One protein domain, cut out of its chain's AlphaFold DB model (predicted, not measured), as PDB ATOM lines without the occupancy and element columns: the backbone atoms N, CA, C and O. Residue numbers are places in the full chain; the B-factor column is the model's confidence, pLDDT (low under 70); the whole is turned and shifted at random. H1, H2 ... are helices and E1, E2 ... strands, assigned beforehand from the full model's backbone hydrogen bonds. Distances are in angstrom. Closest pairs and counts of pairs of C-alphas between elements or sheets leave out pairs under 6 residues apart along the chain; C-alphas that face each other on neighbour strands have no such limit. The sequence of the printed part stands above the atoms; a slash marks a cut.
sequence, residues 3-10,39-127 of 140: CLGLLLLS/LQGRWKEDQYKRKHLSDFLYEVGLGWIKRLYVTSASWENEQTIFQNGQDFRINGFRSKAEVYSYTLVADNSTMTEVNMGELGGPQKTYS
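AT A GLANCE: This is residues 3 to 10 and 39 to 127 of the 140 residues of an uncharacterized protein of Tigriopus californicus (UniProt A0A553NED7). A strongly twisted sheet of five strands, E1 to E5, bends round into an open trough, and the two-strand hairpin of E6 and E7 carries the wall on beyond E5. A helical hairpin, H1 and H2, lies beyond one end of this wall, off the sheet. The printed part has 97 residues, with named elements in the order E1 E2 H1 H2 E3 E4 E5 E6 E7; the larger sheet has the order E1 E2 E3 E4 E5 and is mixed, the smaller is antiparallel, and the class is mixed, helices and strands. The whole is compact, with a radius of gyration of the C-alphas of 13.3 A and spans of 38 by 25 by 22 A.

IN THESE COORDINATES: E1, residues 3 to 5, begins at C-alpha 3 (32.159, 26.117, 6.891) and is 6.3 A long. E2, residues 41 to 46, measures 15.9 A. H1, residues 53 to 59, is 10.1 A long, and H2, residues 64 to 72, is 12.2 A, starting at C-alpha 64 (18.361, 9.954, 25.260). E3, residues 78 to 84, E4, residues 87 to 94, and E5, residues 98 to 105, measure 20.1 A, 21.4 A and 23.0 A. E6, residues 111 to 115, is 13.0 A long; E7, residues 122 to 126, is 13.4 A and ends at C-alpha 126 (12.756, 13.594, 0.682).

HOW THE PARTS SIT: E1, an edge strand, is parallel to E2 at 52 degrees, with N 4 and O 44 2.7 A apart, within hydrogen-bond range. The pairing of E2 is staggered: residues 44 to 46 pair with E1, residues 41 to 44 with E3. E2 and E3 are antiparallel, with N 43 and O 79 at 2.7 A. E3, E4 and E5 form a meander, each strand the antiparallel neighbour of the one before, and two hairpins; N 80 and O 91 are 2.7 A apart, N 98 and O 94 2.8 A. From edge to edge the strands' lines turn by 104 degrees and the way across the sheet by 81 degrees. The closest C-alphas of E5 and E6, those of Leu 104 and Thr 112, are 5.6 A apart. E6 and E7 are an antiparallel hairpin, with N 114 and O 123 at 2.8 A. H1 and H2, a helical hairpin, touch, their closest C-alphas being those of Ser 54 and Arg 67, 5.9 A apart; they run opposite ways at a shallow tilt of 24 degrees. Neither is on the five-strand sheet. In H1 and H2 every O i to N i+4 pair is within hydrogen-bond range.

THE WHOLE: The C-alphas of Ile 65 and Gly 85, the two farthest apart, are 39.0 A apart. Residues 11 to 38 are not printed, and C-alphas 10 and 39 are 12.6 A apart across the cut. Of the links that are printed whole, none is long. The mean pLDDT of the printed part is 72.2; 21 residues are under 70, among them residues 3 to 10, and E1 has a mean of 29.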
ATOM      1  N   CYS A   3      32.702  26.450   5.567       23.66
ATOM      2  CA  CYS A   3      32.159  26.117   6.891       23.66
ATOM      3  C   CYS A   3      30.659  25.802   6.799       23.66
ATOM      4  O   CYS A   3      29.877  26.589   6.274       23.66
ATOM      5  N   LEU A   4      30.264  24.646   7.314       37.22
ATOM      6  CA  LEU A   4      28.918  24.103   7.298       37.22
ATOM      7  C   LEU A   4      28.295  24.365   8.671       37.22
ATOM      8  O   LEU A   4      28.397  23.550   9.582       37.22
ATOM      9  N   GLY A   5      27.665  25.520   8.858       27.16
ATOM     10  CA  GLY A   5      26.688  25.633   9.939       27.16
ATOM     11  C   GLY A   5      25.615  24.589   9.661       27.16
ATOM     12  O   GLY A   5      24.938  24.708   8.648       27.16
ATOM     13  N   LEU A   6      25.587  23.535  10.482       32.75
ATOM     14  CA  LEU A   6      24.639  22.425  10.496       32.75
ATOM     15  C   LEU A   6      23.607  22.473   9.350       32.75
ATOM     16  O   LEU A   6      22.544  23.079   9.480       32.75
ATOM     17  N   LEU A   7      23.907  21.795   8.240       34.09
ATOM     18  CA  LEU A   7      22.997  21.589   7.104       34.09
ATOM     19  C   LEU A   7      21.882  20.577   7.478       34.09
ATOM     20  O   LEU A   7      21.535  19.695   6.705       34.09
ATOM     21  N   LEU A   8      21.354  20.681   8.704       30.98
ATOM     22  CA  LEU A   8      20.091  20.084   9.147       30.98
ATOM     23  C   LEU A   8      18.928  21.083   9.037       30.98
ATOM     24  O   LEU A   8      17.810  20.737   9.394       30.98
ATOM     25  N   LEU A   9      19.166  22.306   8.542       30.81
ATOM     26  CA  LEU A   9      18.147  23.360   8.486       30.81
ATOM     27  C   LEU A   9      17.845  23.908   7.078       30.81
ATOM     28  O   LEU A   9      17.456  25.062   6.935       30.81
ATOM     29  N   SER A  10      17.998  23.084   6.039       30.83
ATOM     30  CA  SER A  10      17.398  23.372   4.717       30.83
ATOM     31  C   SER A  10      16.783  22.138   4.051       30.83
ATOM     32  O   SER A  10      16.419  22.183   2.885       30.83
ATOM     33  N   LEU A  39      26.754  23.415  -4.394       75.94
ATOM     34  CA  LEU A  39      27.174  22.794  -3.139       75.94
ATOM     35  C   LEU A  39      28.427  21.933  -3.311       75.94
ATOM     36  O   LEU A  39      28.958  21.432  -2.319       75.94
ATOM     37  N   GLN A  40      28.935  21.780  -4.537       82.06
ATOM     38  CA  GLN A  40      30.128  20.991  -4.814       82.06
ATOM     39  C   GLN A  40      31.340  21.464  -3.988       82.06
ATOM     40  O   GLN A  40      31.620  22.662  -3.841       82.06
ATOM     41  N   GLY A  41      32.078  20.493  -3.445       82.31
ATOM     42  CA  GLY A  41      33.336  20.718  -2.738       82.31
ATOM     43  C   GLY A  41      33.391  20.099  -1.344       82.31
ATOM     44  O   GLY A  41      32.565  19.267  -0.973       82.31
ATOM     45  N   ARG A  42      34.418  20.490  -0.582       80.81
ATOM     46  CA  ARG A  42      34.644  20.038   0.797       80.81
ATOM     47  C   ARG A  42      34.103  21.044   1.801       80.81
ATOM     48  O   ARG A  42      34.396  22.242   1.723       80.81
ATOM     49  N   TRP A  43      33.396  20.512   2.778       80.31
ATOM     50  CA  TRP A  43      32.699  21.222   3.825       80.31
ATOM     51  C   TRP A  43      33.131  20.699   5.183       80.31
ATOM     52  O   TRP A  43      33.296  19.493   5.371       80.31
ATOM     53  N   LYS A  44      33.277  21.618   6.128       80.50
ATOM     54  CA  LYS A  44      33.588  21.307   7.517       80.50
ATOM     55  C   LYS A  44      32.578  21.985   8.413       80.50
ATOM     56  O   LYS A  44      32.342  23.176   8.264       80.50
ATOM     57  N   GLU A  45      31.970  21.238   9.309       76.38
ATOM     58  CA  GLU A  45      30.936  21.741  10.190       76.38
ATOM     59  C   GLU A  45      31.443  22.817  11.150       76.38
ATOM     60  O   GLU A  45      32.501  22.671  11.750       76.38
ATOM     61  N   ASP A  46      30.650  23.874  11.321       78.56
ATOM     62  CA  ASP A  46      30.802  24.826  12.418       78.56
ATOM     63  C   ASP A  46      29.894  24.380  13.569       78.56
ATOM     64  O   ASP A  46      28.684  24.643  13.585       78.56
ATOM     65  N   GLN A  47      30.480  23.661  14.525       71.75
ATOM     66  CA  GLN A  47      29.736  23.050  15.625       71.75
ATOM     67  C   GLN A  47      29.011  24.059  16.527       71.75
ATOM     68  O   GLN A  47      27.986  23.728  17.123       71.75
ATOM     69  N   TYR A  48      29.500  25.298  16.609       74.12
ATOM     70  CA  TYR A  48      28.891  26.340  17.440       74.12
ATOM     71  C   TYR A  48      27.604  26.891  16.826       74.12
ATOM     72  O   TYR A  48      26.811  27.535  17.511       74.12
ATOM     73  N   LYS A  49      27.368  26.615  15.540       78.19
ATOM     74  CA  LYS A  49      26.144  26.986  14.826       78.19
ATOM     75  C   LYS A  49      25.108  25.861  14.779       78.19
ATOM     76  O   LYS A  49      24.089  26.013  14.107       78.19
ATOM     77  N   ARG A  50      25.325  24.749  15.492       72.38
ATOM     78  CA  ARG A  50      24.336  23.668  15.610       72.38
ATOM     79  C   ARG A  50      23.079  24.167  16.317       72.38
ATOM     80  O   ARG A  50      23.142  24.676  17.432       72.38
ATOM     81  N   LYS A  51      21.921  23.968  15.689       76.81
ATOM     82  CA  LYS A  51      20.602  24.233  16.278       76.81
ATOM     83  C   LYS A  51      19.733  22.990  16.135       76.81
ATOM     84  O   LYS A  51      19.854  22.286  15.141       76.81
ATOM     85  N   HIS A  52      18.892  22.713  17.130       77.12
ATOM     86  CA  HIS A  52      17.901  21.623  17.106       77.12
ATOM     87  C   HIS A  52      18.452  20.206  16.849       77.12
ATOM     88  O   HIS A  52      17.696  19.298  16.520       77.12
ATOM     89  N   LEU A  53      19.759  19.969  17.048       76.25
ATOM     90  CA  LEU A  53      20.362  18.650  16.823       76.25
ATOM     91  C   LEU A  53      19.751  17.575  17.739       76.25
ATOM     92  O   LEU A  53      19.459  16.480  17.279       76.25
ATOM     93  N   SER A  54      19.525  17.883  19.021       75.19
ATOM     94  CA  SER A  54      18.913  16.934  19.967       75.19
ATOM     95  C   SER A  54      17.487  16.537  19.571       75.19
ATOM     96  O   SER A  54      17.111  15.374  19.731       75.19
ATOM     97  N   ASP A  55      16.713  17.500  19.065       77.12
ATOM     98  CA  ASP A  55      15.326  17.303  18.636       77.12
ATOM     99  C   ASP A  55      15.299  16.441  17.374       77.12
ATOM    100  O   ASP A  55      14.622  15.422  17.330       77.12
ATOM    101  N   PHE A  56      16.146  16.753  16.391       75.88
ATOM    102  CA  PHE A  56      16.304  15.916  15.203       75.88
ATOM    103  C   PHE A  56      16.695  14.473  15.555       75.88
ATOM    104  O   PHE A  56      16.094  13.524  15.057       75.88
ATOM    105  N   LEU A  57      17.671  14.291  16.453       74.62
ATOM    106  CA  LEU A  57      18.103  12.957  16.870       74.62
ATOM    107  C   LEU A  57      16.995  12.187  17.608       74.62
ATOM    108  O   LEU A  57      16.985  10.960  17.589       74.62
ATOM    109  N   TYR A  58      16.072  12.881  18.273       73.56
ATOM    110  CA  TYR A  58      14.910  12.251  18.899       73.56
ATOM    111  C   TYR A  58      13.950  11.692  17.853       73.56
ATOM    112  O   TYR A  58      13.563  10.529  17.953       73.56
ATOM    113  N   GLU A  59      13.628  12.497  16.842       75.25
ATOM    114  CA  GLU A  59      12.688  12.138  15.774       75.25
ATOM    115  C   GLU A  59      13.185  10.952  14.935       75.25
ATOM    116  O   GLU A  59      12.402  10.083  14.560       75.25
ATOM    117  N   VAL A  60      14.500  10.833  14.717       68.06
ATOM    118  CA  VAL A  60      15.100   9.658  14.044       68.06
ATOM    119  C   VAL A  60      15.225   8.424  14.955       68.06
ATOM    120  O   VAL A  60      15.824   7.420  14.568       68.06
ATOM    121  N   GLY A  61      14.667   8.472  16.169       70.50
ATOM    122  CA  GLY A  61      14.561   7.333  17.084       70.50
ATOM    123  C   GLY A  61      15.768   7.119  17.999       70.50
ATOM    124  O   GLY A  61      15.915   6.040  18.582       70.50
ATOM    125  N   LEU A  62      16.651   8.111  18.160       74.62
ATOM    126  CA  LEU A  62      17.845   7.956  18.984       74.62
ATOM    127  C   LEU A  62      17.530   8.095  20.485       74.62
ATOM    128  O   LEU A  62      16.962   9.080  20.967       74.62
ATOM    129  N   GLY A  63      17.969   7.107  21.267       79.25
ATOM    130  CA  GLY A  63      17.811   7.105  22.723       79.25
ATOM    131  C   GLY A  63      18.487   8.304  23.406       79.25
ATOM    132  O   GLY A  63      19.505   8.817  22.943       79.25
ATOM    133  N   TRP A  64      17.939   8.738  24.544       79.88
ATOM    134  CA  TRP A  64      18.361   9.954  25.260       79.88
ATOM    135  C   TRP A  64      19.860   9.993  25.626       79.88
ATOM    136  O   TRP A  64      20.487  11.043  25.511       79.88
ATOM    137  N   ILE A  65      20.458   8.849  25.988       82.25
ATOM    138  CA  ILE A  65      21.889   8.743  26.335       82.25
ATOM    139  C   ILE A  65      22.770   9.060  25.122       82.25
ATOM    140  O   ILE A  65      23.706   9.852  25.208       82.25
ATOM    141  N   LYS A  66      22.452   8.460  23.969       77.25
ATOM    142  CA  LYS A  66      23.189   8.689  22.723       77.25
ATOM    143  C   LYS A  66      23.010  10.125  22.234       77.25
ATOM    144  O   LYS A  66      23.973  10.721  21.765       77.25
ATOM    145  N   ARG A  67      21.816  10.707  22.406       79.88
ATOM    146  CA  ARG A  67      21.565  12.125  22.102       79.88
ATOM    147  C   ARG A  67      22.482  13.041  22.902       79.88
ATOM    148  O   ARG A  67      23.207  13.812  22.288       79.88
ATOM    149  N   LEU A  68      22.534  12.880  24.229       80.75
ATOM    150  CA  LEU A  68      23.442  13.640  25.100       80.75
ATOM    151  C   LEU A  68      24.906  13.520  24.663       80.75
ATOM    152  O   LEU A  68      25.614  14.525  24.609       80.75
ATOM    153  N   TYR A  69      25.356  12.309  24.330       78.62
ATOM    154  CA  TYR A  69      26.717  12.075  23.848       78.62
ATOM    155  C   TYR A  69      27.017  12.854  22.558       78.62
ATOM    156  O   TYR A  69      28.002  13.583  22.486       78.62
ATOM    157  N   VAL A  70      26.140  12.763  21.557       75.69
ATOM    158  CA  VAL A  70      26.333  13.409  20.248       75.69
ATOM    159  C   VAL A  70      26.239  14.932  20.342       75.69
ATOM    160  O   VAL A  70      26.994  15.633  19.672       75.69
ATOM    161  N   THR A  71      25.344  15.456  21.184       76.38
ATOM    162  CA  THR A  71      25.147  16.904  21.351       76.38
ATOM    163  C   THR A  71      26.217  17.564  22.215       76.38
ATOM    164  O   THR A  71      26.426  18.765  22.092       76.38
ATOM    165  N   SER A  72      26.879  16.807  23.098       75.31
ATOM    166  CA  SER A  72      27.980  17.304  23.940       75.31
ATOM    167  C   SER A  72      29.358  17.150  23.296       75.31
ATOM    168  O   SER A  72      30.324  17.756  23.758       75.31
ATOM    169  N   ALA A  73      29.469  16.350  22.235       72.75
ATOM    170  CA  ALA A  73      30.728  16.115  21.553       72.75
ATOM    171  C   ALA A  73      31.197  17.363  20.781       72.75
ATOM    172  O   ALA A  73      30.462  17.942  19.977       72.75
ATOM    173  N   SER A  74      32.465  17.732  20.996       70.00
ATOM    174  CA  SER A  74      33.114  18.921  20.423       70.00
ATOM    175  C   SER A  74      33.751  18.704  19.041       70.00
ATOM    176  O   SER A  74      34.570  19.496  18.572       70.00
ATOM    177  N   TRP A  75      33.445  17.574  18.417       73.19
ATOM    178  CA  TRP A  75      33.891  17.234  17.075       73.19
ATOM    179  C   TRP A  75      33.190  18.058  15.994       73.19
ATOM    180  O   TRP A  75      32.061  18.509  16.170       73.19
ATOM    181  N   GLU A  76      33.835  18.198  14.845       74.12
ATOM    182  CA  GLU A  76      33.284  18.854  13.660       74.12
ATOM    183  C   GLU A  76      33.146  17.799  12.565       74.12
ATOM    184  O   GLU A  76      34.106  17.083  12.278       74.12
ATOM    185  N   ASN A  77      31.961  17.674  11.968       77.06
ATOM    186  CA  ASN A  77      31.766  16.745  10.862       77.06
ATOM    187  C   ASN A  77      32.381  17.307   9.579       77.06
ATOM    188  O   ASN A  77      32.230  18.487   9.259       77.06
ATOM    189  N   GLU A  78      33.019  16.450   8.794       81.88
ATOM    190  CA  GLU A  78      33.520  16.810   7.471       81.88
ATOM    191  C   GLU A  78      32.721  16.078   6.403       81.88
ATOM    192  O   GLU A  78      32.384  14.902   6.552       81.88
ATOM    193  N   GLN A  79      32.420  16.766   5.306       84.06
ATOM    194  CA  GLN A  79      31.729  16.174   4.169       84.06
ATOM    195  C   GLN A  79      32.228  16.744   2.851       84.06
ATOM    196  O   GLN A  79      32.524  17.925   2.717       84.06
ATOM    197  N   THR A  80      32.313  15.893   1.850       84.44
ATOM    198  CA  THR A  80      32.547  16.247   0.462       84.44
ATOM    199  C   THR A  80      31.251  16.001  -0.290       84.44
ATOM    200  O   THR A  80      30.608  14.968  -0.111       84.44
ATOM    201  N   ILE A  81      30.854  16.978  -1.094       84.12
ATOM    202  CA  ILE A  81      29.654  16.924  -1.918       84.12
ATOM    203  C   ILE A  81      30.102  16.914  -3.376       84.12
ATOM    204  O   ILE A  81      30.826  17.810  -3.824       84.12
ATOM    205  N   PHE A  82      29.659  15.901  -4.107       84.50
ATOM    206  CA  PHE A  82      29.711  15.829  -5.559       84.50
ATOM    207  C   PHE A  82      28.299  16.063  -6.081       84.50
ATOM    208  O   PHE A  82      27.374  15.351  -5.693       84.50
ATOM    209  N   GLN A  83      28.139  17.061  -6.940       82.06
ATOM    210  CA  GLN A  83      26.847  17.471  -7.468       82.06
ATOM    211  C   GLN A  83      26.825  17.255  -8.978       82.06
ATOM    212  O   GLN A  83      27.760  17.649  -9.674       82.06
ATOM    213  N   ASN A  84      25.756  16.642  -9.473       82.56
ATOM    214  CA  ASN A  84      25.459  16.513 -10.893       82.56
ATOM    215  C   ASN A  84      23.981  16.858 -11.114       82.56
ATOM    216  O   ASN A  84      23.102  16.010 -10.994       82.56
ATOM    217  N   GLY A  85      23.692  18.136 -11.370       80.12
ATOM    218  CA  GLY A  85      22.312  18.616 -11.441       80.12
ATOM    219  C   GLY A  85      21.593  18.473 -10.096       80.12
ATOM    220  O   GLY A  85      21.965  19.144  -9.132       80.12
ATOM    221  N   GLN A  86      20.563  17.624 -10.059       77.31
ATOM    222  CA  GLN A  86      19.770  17.315  -8.861       77.31
ATOM    223  C   GLN A  86      20.293  16.097  -8.087       77.31
ATOM    224  O   GLN A  86      19.818  15.847  -6.980       77.31
ATOM    225  N   ASP A  87      21.273  15.374  -8.634       81.31
ATOM    226  CA  ASP A  87      21.900  14.236  -7.972       81.31
ATOM    227  C   ASP A  87      23.072  14.710  -7.114       81.31
ATOM    228  O   ASP A  87      24.017  15.348  -7.594       81.31
ATOM    229  N   PHE A  88      23.043  14.353  -5.834       80.88
ATOM    230  CA  PHE A  88      24.088  14.684  -4.877       80.88
ATOM    231  C   PHE A  88      24.659  13.412  -4.289       80.88
ATOM    232  O   PHE A  88      23.966  12.652  -3.616       80.88
ATOM    233  N   ARG A  89      25.960  13.217  -4.468       85.38
ATOM    234  CA  ARG A  89      26.720  12.202  -3.749       85.38
ATOM    235  C   ARG A  89      27.494  12.873  -2.631       85.38
ATOM    236  O   ARG A  89      28.313  13.757  -2.874       85.38
ATOM    237  N   ILE A  90      27.256  12.419  -1.410       83.44
ATOM    238  CA  ILE A  90      27.874  12.961  -0.206       83.44
ATOM    239  C   ILE A  90      28.718  11.868   0.434       83.44
ATOM    240  O   ILE A  90      28.305  10.710   0.538       83.44
ATOM    241  N   ASN A  91      29.929  12.221   0.838       85.06
ATOM    242  CA  ASN A  91      30.837  11.342   1.559       85.06
ATOM    243  C   ASN A  91      31.592  12.133   2.614       85.06
ATOM    244  O   ASN A  91      31.986  13.268   2.373       85.06
ATOM    245  N   GLY A  92      31.842  11.548   3.772       81.62
ATOM    246  CA  GLY A  92      32.454  12.310   4.844       81.62
ATOM    247  C   GLY A  92      32.853  11.484   6.041       81.62
ATOM    248  O   GLY A  92      32.729  10.259   6.050       81.62
ATOM    249  N   PHE A  93      33.305  12.210   7.052       78.50
ATOM    250  CA  PHE A  93      33.580  11.697   8.377       78.50
ATOM    251  C   PHE A  93      32.584  12.350   9.328       78.50
ATOM    252  O   PHE A  93      32.576  13.568   9.521       78.50
ATOM    253  N   ARG A  94      31.694  11.529   9.870       72.62
ATOM    254  CA  ARG A  94      31.074  11.790  11.167       72.62
ATOM    255  C   ARG A  94      32.022  11.186  12.183       72.62
ATOM    256  O   ARG A  94      32.978  10.510  11.800       72.62
ATOM    257  N   SER A  95      31.762  11.305  13.470       67.50
ATOM    258  CA  SER A  95      32.450  10.368  14.354       67.50
ATOM    259  C   SER A  95      33.791  10.887  14.886       67.50
ATOM    260  O   SER A  95      34.347  11.859  14.377       67.50
ATOM    261  N   LYS A  96      34.442  10.095  15.736       63.22
ATOM    262  CA  LYS A  96      35.905  10.087  15.851       63.22
ATOM    263  C   LYS A  96      36.609   9.526  14.603       63.22
ATOM    264  O   LYS A  96      37.830   9.597  14.583       63.22
ATOM    265  N   ALA A  97      35.881   8.947  13.633       63.50
ATOM    266  CA  ALA A  97      36.338   8.553  12.283       63.50
ATOM    267  C   ALA A  97      35.273   7.713  11.525       63.50
ATOM    268  O   ALA A  97      35.617   6.819  10.752       63.50
ATOM    269  N   GLU A  98      33.977   7.923  11.762       74.00
ATOM    270  CA  GLU A  98      32.938   7.129  11.099       74.00
ATOM    271  C   GLU A  98      32.734   7.635   9.667       74.00
ATOM    272  O   GLU A  98      32.182   8.714   9.427       74.00
ATOM    273  N   VAL A  99      33.215   6.848   8.705       80.00
ATOM    274  CA  VAL A  99      33.050   7.144   7.285       80.00
ATOM    275  C   VAL A  99      31.611   6.868   6.887       80.00
ATOM    276  O   VAL A  99      31.097   5.772   7.103       80.00
ATOM    277  N   TYR A 100      30.981   7.836   6.237       79.31
ATOM    278  CA  TYR A 100      29.664   7.657   5.641       79.31
ATOM    279  C   TYR A 100      29.685   8.078   4.177       79.31
ATOM    280  O   TYR A 100      30.439   8.967   3.771       79.31
ATOM    281  N   SER A 101      28.834   7.445   3.375       83.31
ATOM    282  CA  SER A 101      28.549   7.889   2.018       83.31
ATOM    283  C   SER A 101      27.118   7.540   1.643       83.31
ATOM    284  O   SER A 101      26.655   6.438   1.923       83.31
ATOM    285  N   TYR A 102      26.424   8.485   1.024       79.69
ATOM    286  CA  TYR A 102      25.068   8.303   0.522       79.69
ATOM    287  C   TYR A 102      24.834   9.187  -0.698       79.69
ATOM    288  O   TYR A 102      25.615  10.098  -0.993       79.69
ATOM    289  N   THR A 103      23.752   8.894  -1.408       81.75
ATOM    290  CA  THR A 103      23.288   9.685  -2.547       81.75
ATOM    291  C   THR A 103      21.882  10.181  -2.245       81.75
ATOM    292  O   THR A 103      21.090   9.439  -1.667       81.75
ATOM    293  N   LEU A 104      21.585  11.424  -2.609       78.94
ATOM    294  CA  LEU A 104      20.244  11.994  -2.548       78.94
ATOM    295  C   LEU A 104      19.897  12.684  -3.865       78.94
ATOM    296  O   LEU A 104      20.790  13.120  -4.593       78.94
ATOM    297  N   VAL A 105      18.601  12.788  -4.137       78.38
ATOM    298  CA  VAL A 105      18.044  13.502  -5.286       78.38
ATOM    299  C   VAL A 105      17.231  14.663  -4.731       78.38
ATOM    300  O   VAL A 105      16.314  14.449  -3.939       78.38
ATOM    301  N   ALA A 106      17.611  15.894  -5.068       77.88
ATOM    302  CA  ALA A 106      17.015  17.098  -4.491       77.88
ATOM    303  C   ALA A 106      15.857  17.652  -5.344       77.88
ATOM    304  O   ALA A 106      15.889  18.801  -5.783       77.88
ATOM    305  N   ASP A 107      14.854  16.817  -5.596       72.25
ATOM    306  CA  ASP A 107      13.678  17.103  -6.432       72.25
ATOM    307  C   ASP A 107      12.367  17.217  -5.625       72.25
ATOM    308  O   ASP A 107      11.290  17.377  -6.197       72.25
ATOM    309  N   ASN A 108      12.448  17.105  -4.294       71.50
ATOM    310  CA  ASN A 108      11.322  17.047  -3.360       71.50
ATOM    311  C   ASN A 108      10.308  15.914  -3.631       71.50
ATOM    312  O   ASN A 108       9.178  15.965  -3.145       71.50
ATOM    313  N   SER A 109      10.674  14.904  -4.422       66.75
ATOM    314  CA  SER A 109       9.741  13.872  -4.894       66.75
ATOM    315  C   SER A 109      10.324  12.464  -4.805       66.75
ATOM    316  O   SER A 109       9.621  11.508  -4.467       66.75
ATOM    317  N   THR A 110      11.628  12.337  -5.021       69.69
ATOM    318  CA  THR A 110      12.367  11.090  -4.932       69.69
ATOM    319  C   THR A 110      12.732  10.818  -3.479       69.69
ATOM    320  O   THR A 110      13.454  11.573  -2.828       69.69
ATOM    321  N   MET A 111      12.236   9.696  -2.962       73.25
ATOM    322  CA  MET A 111      12.610   9.207  -1.642       73.25
ATOM    323  C   MET A 111      13.978   8.523  -1.721       73.25
ATOM    324  O   MET A 111      14.139   7.524  -2.421       73.25
ATOM    325  N   THR A 112      14.948   9.027  -0.967       70.19
ATOM    326  CA  THR A 112      16.292   8.446  -0.867       70.19
ATOM    327  C   THR A 112      16.521   7.832   0.502       70.19
ATOM    328  O   THR A 112      16.033   8.343   1.508       70.19
ATOM    329  N   GLU A 113      17.264   6.729   0.555       72.88
ATOM    330  CA  GLU A 113      17.653   6.111   1.820       72.88
ATOM    331  C   GLU A 113      19.047   6.594   2.231       72.88
ATOM    332  O   GLU A 113      20.037   6.388   1.527       72.88
ATOM    333  N   VAL A 114      19.122   7.248   3.387       73.94
ATOM    334  CA  VAL A 114      20.355   7.739   3.994       73.94
ATOM    335  C   VAL A 114      20.632   6.915   5.238       73.94
ATOM    336  O   VAL A 114      19.908   6.988   6.227       73.94
ATOM    337  N   ASN A 115      21.715   6.142   5.217       72.88
ATOM    338  CA  ASN A 115      22.146   5.420   6.404       72.88
ATOM    339  C   ASN A 115      22.904   6.363   7.349       72.88
ATOM    340  O   ASN A 115      23.967   6.893   7.014       72.88
ATOM    341  N   MET A 116      22.340   6.583   8.534       68.00
ATOM    342  CA  MET A 116      22.932   7.391   9.597       68.00
ATOM    343  C   MET A 116      23.838   6.594  10.545       68.00
ATOM    344  O   MET A 116      24.352   7.169  11.503       68.00
ATOM    345  N   GLY A 117      24.048   5.300  10.292       71.19
ATOM    346  CA  GLY A 117      24.902   4.448  11.117       71.19
ATOM    347  C   GLY A 117      24.334   4.276  12.524       71.19
ATOM    348  O   GLY A 117      23.122   4.144  12.715       71.19
ATOM    349  N   GLU A 118      25.190   4.318  13.542       68.81
ATOM    350  CA  GLU A 118      24.767   4.144  14.942       68.81
ATOM    351  C   GLU A 118      23.898   5.289  15.496       68.81
ATOM    352  O   GLU A 118      23.370   5.180  16.614       68.81
ATOM    353  N   LEU A 119      23.758   6.373  14.725       65.81
ATOM    354  CA  LEU A 119      23.045   7.606  15.068       65.81
ATOM    355  C   LEU A 119      21.579   7.628  14.618       65.81
ATOM    356  O   LEU A 119      20.911   8.643  14.794       65.81
ATOM    357  N   GLY A 120      21.072   6.528  14.066       64.62
ATOM    358  CA  GLY A 120      19.669   6.431  13.649       64.62
ATOM    359  C   GLY A 120      19.378   5.342  12.620       64.62
ATOM    360  O   GLY A 120      18.231   5.189  12.220       64.62
ATOM    361  N   GLY A 121      20.383   4.577  12.180       71.62
ATOM    362  CA  GLY A 121      20.207   3.544  11.163       71.62
ATOM    363  C   GLY A 121      19.762   4.107   9.805       71.62
ATOM    364  O   GLY A 121      19.995   5.283   9.513       71.62
ATOM    365  N   PRO A 122      19.149   3.277   8.948       74.69
ATOM    366  CA  PRO A 122      18.599   3.710   7.666       74.69
ATOM    367  C   PRO A 122      17.420   4.674   7.846       74.69
ATOM    368  O   PRO A 122      16.442   4.346   8.514       74.69
ATOM    369  N   GLN A 123      17.501   5.845   7.219       74.50
ATOM    370  CA  GLN A 123      16.457   6.870   7.226       74.50
ATOM    371  C   GLN A 123      15.972   7.133   5.803       74.50
ATOM    372  O   GLN A 123      16.775   7.274   4.884       74.50
ATOM    373  N   LYS A 124      14.655   7.223   5.618       73.44
ATOM    374  CA  LYS A 124      14.043   7.585   4.333       73.44
ATOM    375  C   LYS A 124      13.786   9.083   4.308       73.44
ATOM    376  O   LYS A 124      13.114   9.600   5.195       73.44
ATOM    377  N   THR A 125      14.316   9.771   3.304       65.88
ATOM    378  CA  THR A 125      14.271  11.231   3.221       65.88
ATOM    379  C   THR A 125      13.780  11.691   1.855       65.88
ATOM    380  O   THR A 125      14.133  11.116   0.827       65.88
ATOM    381  N   TYR A 126      12.980  12.755   1.856       69.06
ATOM    382  CA  TYR A 126      12.756  13.594   0.682       69.06
ATOM    383  C   TYR A 126      13.674  14.799   0.802       69.06
ATOM    384  O   TYR A 126      13.824  15.355   1.893       69.06
ATOM    385  N   SER A 127      14.318  15.162  -0.299       66.88
ATOM    386  CA  SER A 127      15.349  16.190  -0.302       66.88
ATOM    387  C   SER A 127      14.996  17.301  -1.270       66.88
ATOM    388  O   SER A 127      14.499  17.041  -2.360       66.88
TER     389      SER A 127